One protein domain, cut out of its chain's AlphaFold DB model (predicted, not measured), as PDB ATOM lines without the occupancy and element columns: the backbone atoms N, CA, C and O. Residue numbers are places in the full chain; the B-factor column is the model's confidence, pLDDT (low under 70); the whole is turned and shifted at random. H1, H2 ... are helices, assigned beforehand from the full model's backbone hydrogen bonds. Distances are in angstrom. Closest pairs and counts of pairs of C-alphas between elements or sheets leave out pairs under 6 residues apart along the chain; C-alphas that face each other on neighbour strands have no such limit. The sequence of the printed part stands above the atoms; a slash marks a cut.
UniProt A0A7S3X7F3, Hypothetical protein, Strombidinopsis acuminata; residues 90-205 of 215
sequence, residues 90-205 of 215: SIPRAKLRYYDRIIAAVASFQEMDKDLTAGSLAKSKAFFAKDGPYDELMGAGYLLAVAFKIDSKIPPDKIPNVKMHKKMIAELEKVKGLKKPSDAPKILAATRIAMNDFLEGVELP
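Overview. This is residues 90 to 205 of the 215 residues of the protein "Hypothetical protein" of Strombidinopsis acuminata (UniProt A0A7S3X7F3). Four helices, H1, H3, H4 and H5, make an elongated up-and-down bundle, each running against the one before, with short H2 packed on H1. The 116 printed residues include five named helices, H1 to H5, and no named strand: all helix. The whole is compact, with a radius of gyration of the C-alphas of 14.6 A, and spans 45 by 25 by 23 A.

Arrangement. H1, residues 90 to 117, touches H2, residues 122 to 127, closest at C-alphas 112 and 123, 5.1 A. H1 touches H3, residues 133 to 147, closest at C-alphas 105 and 133, 4.8 A. H4, residues 160 to 176, touches H5, residues 181 to 200, closest at C-alphas 168 and 194, 4.8 A. In H3 every O i to N i+4 pair is within hydrogen-bond range; in H5, 13 of 16.

Along the chain. H1, 40.8 A long, begins at C-alpha 90 (41.908, -27.634, 36.746). H5, 28.2 A, ends at C-alpha 200 (41.286, -49.259, 32.012).

Size, cuts and confidence. The printed part has no cut. The H3 to H4 link is long. Residues 90 to 94, 148 to 152 and 204 to 205 have pLDDT under 70.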
ATOM      1  N   SER A  90      42.101 -27.812  38.193       52.31
ATOM      2  CA  SER A  90      41.908 -27.634  36.746       52.31
ATOM      3  C   SER A  90      42.223 -28.896  35.935       52.31
ATOM      4  O   SER A  90      41.528 -29.176  34.958       52.31
ATOM      5  N   ILE A  91      43.218 -29.686  36.357       59.62
ATOM      6  CA  ILE A  91      43.635 -30.918  35.671       59.62
ATOM      7  C   ILE A  91      42.534 -31.999  35.743       59.62
ATOM      8  O   ILE A  91      42.156 -32.492  34.678       59.62
ATOM      9  N   PRO A  92      41.928 -32.330  36.908       65.88
ATOM     10  CA  PRO A  92      40.776 -33.240  36.959       65.88
ATOM     11  C   PRO A  92      39.595 -32.763  36.102       65.88
ATOM     12  O   PRO A  92      39.026 -33.548  35.345       65.88
ATOM     13  N   ARG A  93      39.264 -31.462  36.134       65.38
ATOM     14  CA  ARG A  93      38.152 -30.914  35.337       65.38
ATOM     15  C   ARG A  93      38.406 -30.978  33.826       65.38
ATOM     16  O   ARG A  93      37.460 -31.145  33.059       65.38
ATOM     17  N   ALA A  94      39.661 -30.857  33.391       65.00
ATOM     18  CA  ALA A  94      40.037 -31.078  31.998       65.00
ATOM     19  C   ALA A  94      39.916 -32.560  31.607       65.00
ATOM     20  O   ALA A  94      39.387 -32.850  30.538       65.00
ATOM     21  N   LYS A  95      40.334 -33.492  32.480       75.56
ATOM     22  CA  LYS A  95      40.198 -34.939  32.236       75.56
ATOM     23  C   LYS A  95      38.742 -35.360  32.055       75.56
ATOM     24  O   LYS A  95      38.441 -35.980  31.043       75.56
ATOM     25  N   LEU A  96      37.850 -34.956  32.966       77.38
ATOM     26  CA  LEU A  96      36.408 -35.240  32.882       77.38
ATOM     27  C   LEU A  96      35.834 -34.827  31.514       77.38
ATOM     28  O   LEU A  96      35.283 -35.656  30.802       77.38
ATOM     29  N   ARG A  97      36.106 -33.592  31.068       79.62
ATOM     30  CA  ARG A  97      35.643 -33.075  29.765       79.62
ATOM     31  C   ARG A  97      36.110 -33.876  28.545       79.62
ATOM     32  O   ARG A  97      35.429 -33.847  27.522       79.62
ATOM     33  N   TYR A  98      37.276 -34.520  28.602       85.50
ATOM     34  CA  TYR A  98      37.737 -35.402  27.523       85.50
ATOM     35  C   TYR A  98      37.190 -36.823  27.681       85.50
ATOM     36  O   TYR A  98      36.867 -37.449  26.677       85.50
ATOM     37  N   TYR A  99      37.019 -37.300  28.917       84.75
ATOM     38  CA  TYR A  99      36.396 -38.588  29.218       84.75
ATOM     39  C   TYR A  99      34.946 -38.637  28.714       84.75
ATOM     40  O   TYR A  99      34.611 -39.535  27.950       84.75
ATOM     41  N   ASP A 100      34.132 -37.617  29.008       84.50
ATOM     42  CA  ASP A 100      32.741 -37.507  28.536       84.50
ATOM     43  C   ASP A 100      32.639 -37.622  26.999       84.50
ATOM     44  O   ASP A 100      31.793 -38.341  26.460       84.50
ATOM     45  N   ARG A 101      33.553 -36.951  26.276       87.38
ATOM     46  CA  ARG A 101      33.648 -36.984  24.803       87.38
ATOM     47  C   ARG A 101      34.049 -38.364  24.280       87.38
ATOM     48  O   ARG A 101      33.472 -38.836  23.303       87.38
ATOM     49  N   ILE A 102      35.002 -39.025  24.940       87.94
ATOM     50  CA  ILE A 102      35.435 -40.381  24.581       87.94
ATOM     51  C   ILE A 102      34.314 -41.387  24.837       87.94
ATOM     52  O   ILE A 102      34.062 -42.209  23.968       87.94
ATOM     53  N   ILE A 103      33.591 -41.309  25.958       86.94
ATOM     54  CA  ILE A 103      32.470 -42.218  26.247       86.94
ATOM     55  C   ILE A 103      31.348 -42.069  25.208       86.94
ATOM     56  O   ILE A 103      30.834 -43.078  24.724       86.94
ATOM     57  N   ALA A 104      31.029 -40.844  24.773       87.75
ATOM     58  CA  ALA A 104      30.096 -40.620  23.666       87.75
ATOM     59  C   ALA A 104      30.587 -41.250  22.342       87.75
ATOM     60  O   ALA A 104      29.824 -41.921  21.641       87.75
ATOM     61  N   ALA A 105      31.876 -41.105  22.017       89.38
ATOM     62  CA  ALA A 105      32.466 -41.734  20.837       89.38
ATOM     63  C   ALA A 105      32.501 -43.276  20.940       89.38
ATOM     64  O   ALA A 105      32.172 -43.960  19.970       89.38
ATOM     65  N   VAL A 106      32.801 -43.838  22.116       89.62
ATOM     66  CA  VAL A 106      32.779 -45.285  22.399       89.62
ATOM     67  C   VAL A 106      31.365 -45.859  22.279       89.62
ATOM     68  O   VAL A 106      31.202 -46.939  21.714       89.62
ATOM     69  N   ALA A 107      30.328 -45.137  22.712       89.62
ATOM     70  CA  ALA A 107      28.940 -45.543  22.482       89.62
ATOM     71  C   ALA A 107      28.630 -45.657  20.975       89.62
ATOM     72  O   ALA A 107      28.114 -46.680  20.523       89.62
ATOM     73  N   SER A 108      29.045 -44.673  20.167       89.62
ATOM     74  CA  SER A 108      28.879 -44.736  18.706       89.62
ATOM     75  C   SER A 108      29.716 -45.844  18.042       89.62
ATOM     76  O   SER A 108      29.268 -46.460  17.073       89.62
ATOM     77  N   PHE A 109      30.891 -46.179  18.597       90.19
ATOM     78  CA  PHE A 109      31.674 -47.344  18.176       90.19
ATOM     79  C   PHE A 109      30.902 -48.645  18.442       90.19
ATOM     80  O   PHE A 109      30.824 -49.490  17.554       90.19
ATOM     81  N   GLN A 110      30.266 -48.792  19.611       90.44
ATOM     82  CA  GLN A 110      29.430 -49.959  19.927       90.44
ATOM     83  C   GLN A 110      28.204 -50.079  19.006       90.44
ATOM     84  O   GLN A 110      27.748 -51.189  18.735       90.44
ATOM     85  N   GLU A 111      27.650 -48.968  18.512       90.38
ATOM     86  CA  GLU A 111      26.585 -49.002  17.502       90.38
ATOM     87  C   GLU A 111      27.087 -49.419  16.116       90.38
ATOM     88  O   GLU A 111      26.434 -50.225  15.452       90.38
ATOM     89  N   MET A 112      28.248 -48.913  15.689       89.31
ATOM     90  CA  MET A 112      28.911 -49.353  14.458       89.31
ATOM     91  C   MET A 112      29.258 -50.849  14.511       89.31
ATOM     92  O   MET A 112      29.043 -51.564  13.540       89.31
ATOM     93  N   ASP A 113      29.790 -51.320  15.634       88.06
ATOM     94  CA  ASP A 113      30.187 -52.707  15.898       88.06
ATOM     95  C   ASP A 113      28.985 -53.675  15.808       88.06
ATOM     96  O   ASP A 113      29.035 -54.683  15.097       88.06
ATOM     97  N   LYS A 114      27.842 -53.306  16.407       88.31
ATOM     98  CA  LYS A 114      26.560 -54.015  16.227       88.31
ATOM     99  C   LYS A 114      26.151 -54.082  14.749       88.31
ATOM    100  O   LYS A 114      25.899 -55.172  14.244       88.31
ATOM    101  N   ASP A 115      26.151 -52.954  14.036       86.88
ATOM    102  CA  ASP A 115      25.821 -52.914  12.602       86.88
ATOM    103  C   ASP A 115      26.771 -53.779  11.753       86.88
ATOM    104  O   ASP A 115      26.309 -54.525  10.891       86.88
ATOM    105  N   LEU A 116      28.080 -53.740  12.024       84.12
ATOM    106  CA  LEU A 116      29.091 -54.522  11.308       84.12
ATOM    107  C   LEU A 116      28.919 -56.028  11.538       84.12
ATOM    108  O   LEU A 116      29.022 -56.801  10.584       84.12
ATOM    109  N   THR A 117      28.610 -56.456  12.767       82.88
ATOM    110  CA  THR A 117      28.286 -57.867  13.056       82.88
ATOM    111  C   THR A 117      26.951 -58.309  12.445       82.88
ATOM    112  O   THR A 117      26.816 -59.472  12.077       82.88
ATOM    113  N   ALA A 118      26.009 -57.382  12.232       84.50
ATOM    114  CA  ALA A 118      24.789 -57.601  11.454       84.50
ATOM    115  C   ALA A 118      24.991 -57.508   9.920       84.50
ATOM    116  O   ALA A 118      24.037 -57.668   9.161       84.50
ATOM    117  N   GLY A 119      26.216 -57.252   9.442       80.94
ATOM    118  CA  GLY A 119      26.553 -57.170   8.014       80.94
ATOM    119  C   GLY A 119      26.339 -55.799   7.353       80.94
ATOM    120  O   GLY A 119      26.581 -55.659   6.153       80.94
ATOM    121  N   SER A 120      25.922 -54.779   8.108       80.19
ATOM    122  CA  SER A 120      25.705 -53.408   7.634       80.19
ATOM    123  C   SER A 120      26.993 -52.578   7.670       80.19
ATOM    124  O   SER A 120      27.723 -52.554   8.658       80.19
ATOM    125  N   LEU A 121      27.246 -51.824   6.596       78.50
ATOM    126  CA  LEU A 121      28.347 -50.851   6.506       78.50
ATOM    127  C   LEU A 121      27.876 -49.394   6.695       78.50
ATOM    128  O   LEU A 121      28.675 -48.471   6.538       78.50
ATOM    129  N   ALA A 122      26.593 -49.162   7.005       81.75
ATOM    130  CA  ALA A 122      26.003 -47.821   7.018       81.75
ATOM    131  C   ALA A 122      26.586 -46.933   8.132       81.75
ATOM    132  O   ALA A 122      27.188 -45.898   7.836       81.75
ATOM    133  N   LYS A 123      26.493 -47.363   9.400       83.75
ATOM    134  CA  LYS A 123      27.044 -46.604  10.537       83.75
ATOM    135  C   LYS A 123      28.567 -46.496  10.517       83.75
ATOM    136  O   LYS A 123      29.088 -45.492  10.977       83.75
ATOM    137  N   SER A 124      29.278 -47.456   9.920       81.88
ATOM    138  CA  SER A 124      30.739 -47.369   9.756       81.88
ATOM    139  C   SER A 124      31.153 -46.134   8.944       81.88
ATOM    140  O   SER A 124      32.029 -45.376   9.361       81.88
ATOM    141  N   LYS A 125      30.440 -45.827   7.852       84.38
ATOM    142  CA  LYS A 125      30.681 -44.600   7.070       84.38
ATOM    143  C   LYS A 125      30.376 -43.314   7.846       84.38
ATOM    144  O   LYS A 125      31.040 -42.313   7.608       84.38
ATOM    145  N   ALA A 126      29.395 -43.335   8.750       87.00
ATOM    146  CA  ALA A 126      29.077 -42.196   9.613       87.00
ATOM    147  C   ALA A 126      30.098 -42.028  10.757       87.00
ATOM    148  O   ALA A 126      30.470 -40.908  11.091       87.00
ATOM    149  N   PHE A 127      30.596 -43.132  11.319       89.25
ATOM    150  CA  PHE A 127      31.603 -43.137  12.379       89.25
ATOM    151  C   PHE A 127      32.951 -42.569  11.903       89.25
ATOM    152  O   PHE A 127      33.572 -41.771  12.605       89.25
ATOM    153  N   PHE A 128      33.366 -42.929  10.682       88.88
ATOM    154  CA  PHE A 128      34.567 -42.410  10.014       88.88
ATOM    155  C   PHE A 128      34.308 -41.162   9.144       88.88
ATOM    156  O   PHE A 128      35.123 -40.838   8.276       88.88
ATOM    157  N   ALA A 129      33.184 -40.465   9.342       89.44
ATOM    158  CA  ALA A 129      32.966 -39.159   8.730       89.44
ATOM    159  C   ALA A 129      33.918 -38.112   9.333       89.44
ATOM    160  O   ALA A 129      34.310 -38.209  10.496       89.44
ATOM    161  N   LYS A 130      34.264 -37.094   8.537       85.88
ATOM    162  CA  LYS A 130      35.061 -35.956   9.008       85.88
ATOM    163  C   LYS A 130      34.296 -35.193  10.095       85.88
ATOM    164  O   LYS A 130      33.097 -34.972   9.943       85.88
ATOM    165  N   ASP A 131      35.006 -34.776  11.140       81.81
ATOM    166  CA  ASP A 131      34.458 -34.131  12.337       81.81
ATOM    167  C   ASP A 131      33.479 -35.070  13.100       81.81
ATOM    168  O   ASP A 131      32.631 -34.628  13.874       81.81
ATOM    169  N   GLY A 132      33.599 -36.387  12.864       86.81
ATOM    170  CA  GLY A 132      32.807 -37.457  13.476       86.81
ATOM    171  C   GLY A 132      33.446 -38.079  14.731       86.81
ATOM    172  O   GLY A 132      34.510 -37.649  15.186       86.81
ATOM    173  N   PRO A 133      32.833 -39.134  15.305       89.12
ATOM    174  CA  PRO A 133      33.295 -39.741  16.557       89.12
ATOM    175  C   PRO A 133      34.694 -40.370  16.467       89.12
ATOM    176  O   PRO A 133      35.370 -40.489  17.489       89.12
ATOM    177  N   TYR A 134      35.164 -40.736  15.269       90.06
ATOM    178  CA  TYR A 134      36.553 -41.151  15.071       90.06
ATOM    179  C   TYR A 134      37.557 -40.011  15.322       90.06
ATOM    180  O   TYR A 134      38.556 -40.219  16.010       90.06
ATOM    181  N   ASP A 135      37.277 -38.804  14.822       90.19
ATOM    182  CA  ASP A 135      38.141 -37.633  15.019       90.19
ATOM    183  C   ASP A 135      38.112 -37.163  16.489       90.19
ATOM    184  O   ASP A 135      39.133 -36.743  17.040       90.19
ATOM    185  N   GLU A 136      36.971 -37.333  17.167       89.00
ATOM    186  CA  GLU A 136      36.853 -37.169  18.622       89.00
ATOM    187  C   GLU A 136      37.694 -38.189  19.404       89.00
ATOM    188  O   GLU A 136      38.463 -37.793  20.281       89.00
ATOM    189  N   LEU A 137      37.635 -39.483  19.062       88.06
ATOM    190  CA  LEU A 137      38.514 -40.505  19.648       88.06
ATOM    191  C   LEU A 137      39.992 -40.161  19.432       88.06
ATOM    192  O   LEU A 137      40.772 -40.202  20.381       88.06
ATOM    193  N   MET A 138      40.376 -39.761  18.218       88.50
ATOM    194  CA  MET A 138      41.739 -39.335  17.885       88.50
ATOM    195  C   MET A 138      42.213 -38.168  18.763       88.50
ATOM    196  O   MET A 138      43.265 -38.271  19.405       88.50
ATOM    197  N   GLY A 139      41.440 -37.078  18.806       87.75
ATOM    198  CA  GLY A 139      41.794 -35.838  19.494       87.75
ATOM    199  C   GLY A 139      41.640 -35.908  21.014       87.75
ATOM    200  O   GLY A 139      42.612 -35.706  21.745       87.75
ATOM    201  N   ALA A 140      40.436 -36.209  21.507       86.75
ATOM    202  CA  ALA A 140      40.159 -36.283  22.940       86.75
ATOM    203  C   ALA A 140      40.905 -37.455  23.596       86.75
ATOM    204  O   ALA A 140      41.461 -37.276  24.679       86.75
ATOM    205  N   GLY A 141      41.006 -38.610  22.923       87.12
ATOM    206  CA  GLY A 141      41.773 -39.765  23.403       87.12
ATOM    207  C   GLY A 141      43.255 -39.449  23.602       87.12
ATOM    208  O   GLY A 141      43.806 -39.732  24.665       87.12
ATOM    209  N   TYR A 142      43.893 -38.756  22.648       87.62
ATOM    210  CA  TYR A 142      45.288 -38.333  22.807       87.62
ATOM    211  C   TYR A 142      45.455 -37.292  23.924       87.62
ATOM    212  O   TYR A 142      46.369 -37.408  24.743       87.62
ATOM    213  N   LEU A 143      44.563 -36.298  23.999       85.56
ATOM    214  CA  LEU A 143      44.600 -35.281  25.054       85.56
ATOM    215  C   LEU A 143      44.423 -35.898  26.446       85.56
ATOM    216  O   LEU A 143      45.156 -35.532  27.366       85.56
ATOM    217  N   LEU A 144      43.522 -36.871  26.599       84.12
ATOM    218  CA  LEU A 144      43.324 -37.580  27.858       84.12
ATOM    219  C   LEU A 144      44.512 -38.498  28.187       84.12
ATOM    220  O   LEU A 144      44.992 -38.468  29.317       84.12
ATOM    221  N   ALA A 145      45.069 -39.217  27.207       84.25
ATOM    222  CA  ALA A 145      46.281 -40.025  27.374       84.25
ATOM    223  C   ALA A 145      47.493 -39.202  27.857       84.25
ATOM    224  O   ALA A 145      48.309 -39.689  28.640       84.25
ATOM    225  N   VAL A 146      47.607 -37.946  27.410       81.75
ATOM    226  CA  VAL A 146      48.655 -37.001  27.833       81.75
ATOM    227  C   VAL A 146      48.312 -36.299  29.156       81.75
ATOM    228  O   VAL A 146      49.223 -35.920  29.892       81.75
ATOM    229  N   ALA A 147      47.035 -36.169  29.528       74.06
ATOM    230  CA  ALA A 147      46.611 -35.511  30.770       74.06
ATOM    231  C   ALA A 147      47.047 -36.245  32.058       74.06
ATOM    232  O   ALA A 147      46.978 -35.668  33.143       74.06
ATOM    233  N   PHE A 148      47.515 -37.495  31.968       67.44
ATOM    234  CA  PHE A 148      48.142 -38.232  33.078       67.44
ATOM    235  C   PHE A 148      49.663 -38.002  33.194       67.44
ATOM    236  O   PHE A 148      50.340 -38.708  33.938       67.44
ATOM    237  N   LYS A 149      50.220 -36.991  32.512       67.69
ATOM    238  CA  LYS A 149      51.578 -36.496  32.783       67.69
ATOM    239  C   LYS A 149      51.714 -36.006  34.230       67.69
ATOM    240  O   LYS A 149      51.293 -34.898  34.546       67.69
ATOM    241  N   ILE A 150      52.387 -36.800  35.060       60.22
ATOM    242  CA  ILE A 150      52.969 -36.348  36.335       60.22
ATOM    243  C   ILE A 150      54.112 -35.363  36.024       60.22
ATOM    244  O   ILE A 150      54.104 -34.222  36.474       60.22
ATOM    245  N   ASP A 151      55.038 -35.766  35.146       59.19
ATOM    246  CA  ASP A 151      56.146 -34.930  34.682       59.19
ATOM    247  C   ASP A 151      55.906 -34.353  33.281       59.19
ATOM    248  O   ASP A 151      55.935 -35.061  32.268       59.19
ATOM    249  N   SER A 152      55.819 -33.022  33.187       65.38
ATOM    250  CA  SER A 152      55.820 -32.307  31.902       65.38
ATOM    251  C   SER A 152      57.047 -32.632  31.040       65.38
ATOM    252  O   SER A 152      56.934 -32.655  29.812       65.38
ATOM    253  N   LYS A 153      58.187 -32.935  31.685       73.38
ATOM    254  CA  LYS A 153      59.495 -33.243  31.080       73.38
ATOM    255  C   LYS A 153      59.531 -34.567  30.304       73.38
ATOM    256  O   LYS A 153      60.392 -34.735  29.445       73.38
ATOM    257  N   ILE A 154      58.627 -35.510  30.583       70.81
ATOM    258  CA  ILE A 154      58.596 -36.801  29.878       70.81
ATOM    259  C   ILE A 154      57.974 -36.595  28.481       70.81
ATOM    260  O   ILE A 154      56.875 -36.041  28.381       70.81
ATOM    261  N   PRO A 155      58.625 -37.012  27.375       78.00
ATOM    262  CA  PRO A 155      58.035 -36.916  26.039       78.00
ATOM    263  C   PRO A 155      56.824 -37.861  25.911       78.00
ATOM    264  O   PRO A 155      56.850 -38.956  26.483       78.00
ATOM    265  N   PRO A 156      55.767 -37.472  25.171       74.56
ATOM    266  CA  PRO A 156      54.487 -38.187  25.166       74.56
ATOM    267  C   PRO A 156      54.621 -39.658  24.747       74.56
ATOM    268  O   PRO A 156      53.962 -40.518  25.320       74.56
ATOM    269  N   ASP A 157      55.539 -39.979  23.836       78.12
ATOM    270  CA  ASP A 157      55.766 -41.334  23.318       78.12
ATOM    271  C   ASP A 157      56.285 -42.340  24.355       78.12
ATOM    272  O   ASP A 157      56.232 -43.550  24.124       78.12
ATOM    273  N   LYS A 158      56.788 -41.873  25.506       79.75
ATOM    274  CA  LYS A 158      57.207 -42.757  26.604       79.75
ATOM    275  C   LYS A 158      56.041 -43.166  27.513       79.75
ATOM    276  O   LYS A 158      56.133 -44.233  28.122       79.75
ATOM    277  N   ILE A 159      54.953 -42.390  27.548       79.31
ATOM    278  CA  ILE A 159      53.775 -42.613  28.405       79.31
ATOM    279  C   ILE A 159      53.053 -43.911  27.983       79.31
ATOM    280  O   ILE A 159      52.790 -44.085  26.790       79.31
ATOM    281  N   PRO A 160      52.701 -44.826  28.912       83.81
ATOM    282  CA  PRO A 160      52.008 -46.071  28.572       83.81
ATOM    283  C   PRO A 160      50.646 -45.818  27.909       83.81
ATOM    284  O   PRO A 160      50.378 -46.372  26.847       83.81
ATOM    285  N   ASN A 161      49.838 -44.903  28.449       82.69
ATOM    286  CA  ASN A 161      48.502 -44.584  27.932       82.69
ATOM    287  C   ASN A 161      48.541 -44.056  26.488       82.69
ATOM    288  O   ASN A 161      47.684 -44.401  25.682       82.69
ATOM    289  N   VAL A 162      49.573 -43.285  26.120       86.50
ATOM    290  CA  VAL A 162      49.774 -42.814  24.736       86.50
ATOM    291  C   VAL A 162      50.133 -43.974  23.800       86.50
ATOM    292  O   VAL A 162      49.738 -43.963  22.635       86.50
ATOM    293  N   LYS A 163      50.830 -45.009  24.285       87.88
ATOM    294  CA  LYS A 163      51.082 -46.238  23.513       87.88
ATOM    295  C   LYS A 163      49.806 -47.065  23.344       87.88
ATOM    296  O   LYS A 163      49.577 -47.556  22.243       87.88
ATOM    297  N   MET A 164      48.967 -47.179  24.379       87.06
ATOM    298  CA  MET A 164      47.662 -47.849  24.268       87.06
ATOM    299  C   MET A 164      46.735 -47.104  23.298       87.06
ATOM    300  O   MET A 164      46.203 -47.725  22.384       87.06
ATOM    301  N   HIS A 165      46.663 -45.768  23.381       89.06
ATOM    302  CA  HIS A 165      45.937 -44.934  22.412       89.06
ATOM    303  C   HIS A 165      46.403 -45.195  20.972       89.06
ATOM    304  O   HIS A 165      45.599 -45.481  20.090       89.06
ATOM    305  N   LYS A 166      47.723 -45.197  20.728       90.50
ATOM    306  CA  LYS A 166      48.284 -45.503  19.399       90.50
ATOM    307  C   LYS A 166      47.948 -46.921  18.908       90.50
ATOM    308  O   LYS A 166      47.718 -47.076  17.713       90.50
ATOM    309  N   LYS A 167      47.880 -47.936  19.785       91.38
ATOM    310  CA  LYS A 167      47.390 -49.284  19.416       91.38
ATOM    311  C   LYS A 167      45.913 -49.246  19.018       91.38
ATOM    312  O   LYS A 167      45.564 -49.733  17.951       91.38
ATOM    313  N   MET A 168      45.064 -48.648  19.853       90.62
ATOM    314  CA  MET A 168      43.618 -48.535  19.639       90.62
ATOM    315  C   MET A 168      43.297 -47.861  18.296       90.62
ATOM    316  O   MET A 168      42.513 -48.387  17.510       90.62
ATOM    317  N   ILE A 169      43.976 -46.752  17.985       91.31
ATOM    318  CA  ILE A 169      43.889 -46.082  16.680       91.31
ATOM    319  C   ILE A 169      44.381 -46.982  15.533       91.31
ATOM    320  O   ILE A 169      43.748 -47.036  14.480       91.31
ATOM    321  N   ALA A 170      45.477 -47.726  15.719       92.38
ATOM    322  CA  ALA A 170      45.996 -48.632  14.694       92.38
ATOM    323  C   ALA A 170      45.061 -49.822  14.396       92.38
ATOM    324  O   ALA A 170      45.041 -50.295  13.261       92.38
ATOM    325  N   GLU A 171      44.267 -50.295  15.362       90.44
ATOM    326  CA  GLU A 171      43.189 -51.262  15.104       90.44
ATOM    327  C   GLU A 171      41.968 -50.590  14.442       90.44
ATOM    328  O   GLU A 171      41.415 -51.133  13.484       90.44
ATOM    329  N   LEU A 172      41.596 -49.368  14.849       90.19
ATOM    330  CA  LEU A 172      40.503 -48.602  14.229       90.19
ATOM    331  C   LEU A 172      40.748 -48.278  12.743       90.19
ATOM    332  O   LEU A 172      39.820 -48.391  11.943       90.19
ATOM    333  N   GLU A 173      41.978 -47.956  12.327       90.81
ATOM    334  CA  GLU A 173      42.303 -47.799  10.894       90.81
ATOM    335  C   GLU A 173      42.178 -49.131  10.117       90.81
ATOM    336  O   GLU A 173      41.834 -49.121   8.934       90.81
ATOM    337  N   LYS A 174      42.344 -50.300  10.762       89.94
ATOM    338  CA  LYS A 174      42.023 -51.598  10.127       89.94
ATOM    339  C   LYS A 174      40.513 -51.804   9.994       89.94
ATOM    340  O   LYS A 174      40.080 -52.327   8.970       89.94
ATOM    341  N   VAL A 175      39.709 -51.366  10.973       86.25
ATOM    342  CA  VAL A 175      38.233 -51.357  10.869       86.25
ATOM    343  C   VAL A 175      37.788 -50.454   9.712       86.25
ATOM    344  O   VAL A 175      36.968 -50.855   8.893       86.25
ATOM    345  N   LYS A 176      38.387 -49.269   9.578       86.12
ATOM    346  CA  LYS A 176      38.168 -48.329   8.464       86.12
ATOM    347  C   LYS A 176      38.593 -48.898   7.102       86.12
ATOM    348  O   LYS A 176      37.990 -48.581   6.080       86.12
ATOM    349  N   GLY A 177      39.592 -49.783   7.090       84.06
ATOM    350  CA  GLY A 177      40.037 -50.540   5.917       84.06
ATOM    351  C   GLY A 177      39.141 -51.720   5.500       84.06
ATOM    352  O   GLY A 177      39.418 -52.340   4.467       84.06
ATOM    353  N   LEU A 178      38.083 -52.055   6.253       81.12
ATOM    354  CA  LEU A 178      37.189 -53.180   5.948       81.12
ATOM    355  C   LEU A 178      36.420 -52.971   4.636       81.12
ATOM    356  O   LEU A 178      35.492 -52.170   4.544       81.12
ATOM    357  N   LYS A 179      36.747 -53.783   3.625       77.06
ATOM    358  CA  LYS A 179      36.013 -53.843   2.346       77.06
ATOM    359  C   LYS A 179      34.832 -54.824   2.365       77.06
ATOM    360  O   LYS A 179      34.036 -54.823   1.429       77.06
ATOM    361  N   LYS A 180      34.738 -55.680   3.389       78.12
ATOM    362  CA  LYS A 180      33.709 -56.719   3.557       78.12
ATOM    363  C   LYS A 180      33.365 -56.886   5.044       78.12
ATOM    364  O   LYS A 180      34.283 -56.858   5.863       78.12
ATOM    365  N   PRO A 181      32.094 -57.137   5.413       74.31
ATOM    366  CA  PRO A 181      31.723 -57.405   6.803       74.31
ATOM    367  C   PRO A 181      32.192 -58.785   7.306       74.31
ATOM    368  O   PRO A 181      32.317 -58.974   8.511       74.31
ATOM    369  N   SER A 182      32.517 -59.733   6.415       75.81
ATOM    370  CA  SER A 182      33.026 -61.074   6.776       75.81
ATOM    371  C   SER A 182      34.284 -61.043   7.645       75.81
ATOM    372  O   SER A 182      34.494 -61.922   8.479       75.81
ATOM    373  N   ASP A 183      35.115 -60.023   7.445       78.19
ATOM    374  CA  ASP A 183      36.444 -59.919   8.045       78.19
ATOM    375  C   ASP A 183      36.403 -59.056   9.325       78.19
ATOM    376  O   ASP A 183      37.324 -59.081  10.147       78.19
ATOM    377  N   ALA A 184      35.282 -58.350   9.535       77.56
ATOM    378  CA  ALA A 184      35.029 -57.461  10.658       77.56
ATOM    379  C   ALA A 184      35.159 -58.115  12.047       77.56
ATOM    380  O   ALA A 184      35.858 -57.529  12.870       77.56
ATOM    381  N   PRO A 185      34.576 -59.294  12.364       82.75
ATOM    382  CA  PRO A 185      34.523 -59.771  13.752       82.75
ATOM    383  C   PRO A 185      35.904 -60.023  14.377       82.75
ATOM    384  O   PRO A 185      36.076 -59.813  15.574       82.75
ATOM    385  N   LYS A 186      36.915 -60.408  13.583       83.19
ATOM    386  CA  LYS A 186      38.293 -60.594  14.078       83.19
ATOM    387  C   LYS A 186      38.973 -59.261  14.400       83.19
ATOM    388  O   LYS A 186      39.629 -59.139  15.430       83.19
ATOM    389  N   ILE A 187      38.797 -58.264  13.534       85.50
ATOM    390  CA  ILE A 187      39.399 -56.934  13.696       85.50
ATOM    391  C   ILE A 187      38.663 -56.148  14.794       85.50
ATOM    392  O   ILE A 187      39.303 -55.505  15.620       85.50
ATOM    393  N   LEU A 188      37.337 -56.270  14.884       85.50
ATOM    394  CA  LEU A 188      36.531 -55.695  15.963       85.50
ATOM    395  C   LEU A 188      36.873 -56.313  17.323       85.50
ATOM    396  O   LEU A 188      36.992 -55.569  18.289       85.50
ATOM    397  N   ALA A 189      37.119 -57.627  17.415       88.62
ATOM    398  CA  ALA A 189      37.587 -58.246  18.659       88.62
ATOM    399  C   ALA A 189      38.934 -57.660  19.130       88.62
ATOM    400  O   ALA A 189      39.051 -57.264  20.289       88.62
ATOM    401  N   ALA A 190      39.917 -57.520  18.232       89.06
ATOM    402  CA  ALA A 190      41.189 -56.860  18.544       89.06
ATOM    403  C   ALA A 190      41.004 -55.376  18.923       89.06
ATOM    404  O   ALA A 190      41.625 -54.895  19.870       89.06
ATOM    405  N   THR A 191      40.099 -54.670  18.237       88.31
ATOM    406  CA  THR A 191      39.778 -53.261  18.520       88.31
ATOM    407  C   THR A 191      39.119 -53.095  19.890       88.31
ATOM    408  O   THR A 191      39.504 -52.197  20.628       88.31
ATOM    409  N   ARG A 192      38.178 -53.974  20.275       87.69
ATOM    410  CA  ARG A 192      37.553 -53.988  21.613       87.69
ATOM    411  C   ARG A 192      38.592 -54.203  22.714       87.69
ATOM    412  O   ARG A 192      38.552 -53.491  23.708       87.69
ATOM    413  N   ILE A 193      39.534 -55.130  22.526       90.00
ATOM    414  CA  ILE A 193      40.626 -55.357  23.489       90.00
ATOM    415  C   ILE A 193      41.484 -54.092  23.614       90.00
ATOM    416  O   ILE A 193      41.636 -53.576  24.710       90.00
ATOM    417  N   ALA A 194      41.957 -53.520  22.501       87.94
ATOM    418  CA  ALA A 194      42.775 -52.304  22.532       87.94
ATOM    419  C   ALA A 194      42.029 -51.059  23.069       87.94
ATOM    420  O   ALA A 194      42.659 -50.163  23.628       87.94
ATOM    421  N   MET A 195      40.702 -51.002  22.906       87.44
ATOM    422  CA  MET A 195      39.824 -49.981  23.488       87.44
ATOM    423  C   MET A 195      39.710 -50.154  25.010       87.44
ATOM    424  O   MET A 195      39.852 -49.178  25.739       87.44
ATOM    425  N   ASN A 196      39.518 -51.384  25.496       87.75
ATOM    426  CA  ASN A 196      39.457 -51.685  26.928       87.75
ATOM    427  C   ASN A 196      40.821 -51.461  27.607       87.75
ATOM    428  O   ASN A 196      40.875 -50.720  28.581       87.75
ATOM    429  N   ASP A 197      41.924 -51.968  27.032       87.25
ATOM    430  CA  ASP A 197      43.316 -51.699  27.455       87.25
ATOM    431  C   ASP A 197      43.582 -50.190  27.642       87.25
ATOM    432  O   ASP A 197      44.349 -49.771  28.515       87.25
ATOM    433  N   PHE A 198      43.004 -49.363  26.764       86.44
ATOM    434  CA  PHE A 198      43.124 -47.912  26.827       86.44
ATOM    435  C   PHE A 198      42.238 -47.313  27.924       86.44
ATOM    436  O   PHE A 198      42.736 -46.506  28.707       86.44
ATOM    437  N   LEU A 199      40.962 -47.711  27.994       84.06
ATOM    438  CA  LEU A 199      40.000 -47.209  28.976       84.06
ATOM    439  C   LEU A 199      40.392 -47.583  30.412       84.06
ATOM    440  O   LEU A 199      40.411 -46.698  31.255       84.06
ATOM    441  N   GLU A 200      40.803 -48.824  30.687       82.69
ATOM    442  CA  GLU A 200      41.286 -49.259  32.012       82.69
ATOM    443  C   GLU A 200      42.523 -48.467  32.469       82.69
ATOM    444  O   GLU A 200      42.647 -48.091  33.632       82.69
ATOM    445  N   GLY A 201      43.432 -48.138  31.542       76.56
ATOM    446  CA  GLY A 201      44.596 -47.293  31.837       76.56
ATOM    447  C   GLY A 201      44.266 -45.809  32.060       76.56
ATOM    448  O   GLY A 201      45.143 -45.047  32.472       76.56
ATOM    449  N   VAL A 202      43.039 -45.380  31.752       74.50
ATOM    450  CA  VAL A 202      42.589 -43.977  31.683       74.50
ATOM    451  C   VAL A 202      41.401 -43.680  32.606       74.50
ATOM    452  O   VAL A 202      41.112 -42.506  32.857       74.50
ATOM    453  N   GLU A 203      40.738 -44.710  33.133       70.00
ATOM    454  CA  GLU A 203      39.616 -44.593  34.055       70.00
ATOM    455  C   GLU A 203      39.995 -43.714  35.251       70.00
ATOM    456  O   GLU A 203      41.087 -43.805  35.820       70.00
ATOM    457  N   LEU A 204      39.092 -42.800  35.598       63.88
ATOM    458  CA  LEU A 204      39.285 -41.866  36.692       63.88
ATOM    459  C   LEU A 204      38.836 -42.536  37.993       63.88
ATOM    460  O   LEU A 204      37.641 -42.812  38.129       63.88
ATOM    461  N   PRO A 205      39.727 -42.725  38.985       58.59
ATOM    462  CA  PRO A 205      39.286 -43.041  40.335       58.59
ATOM    463  C   PRO A 205      38.295 -41.979  40.841       58.59
ATOM    464  O   PRO A 205      38.365 -40.823  40.397       58.59
TER     465      PRO A 205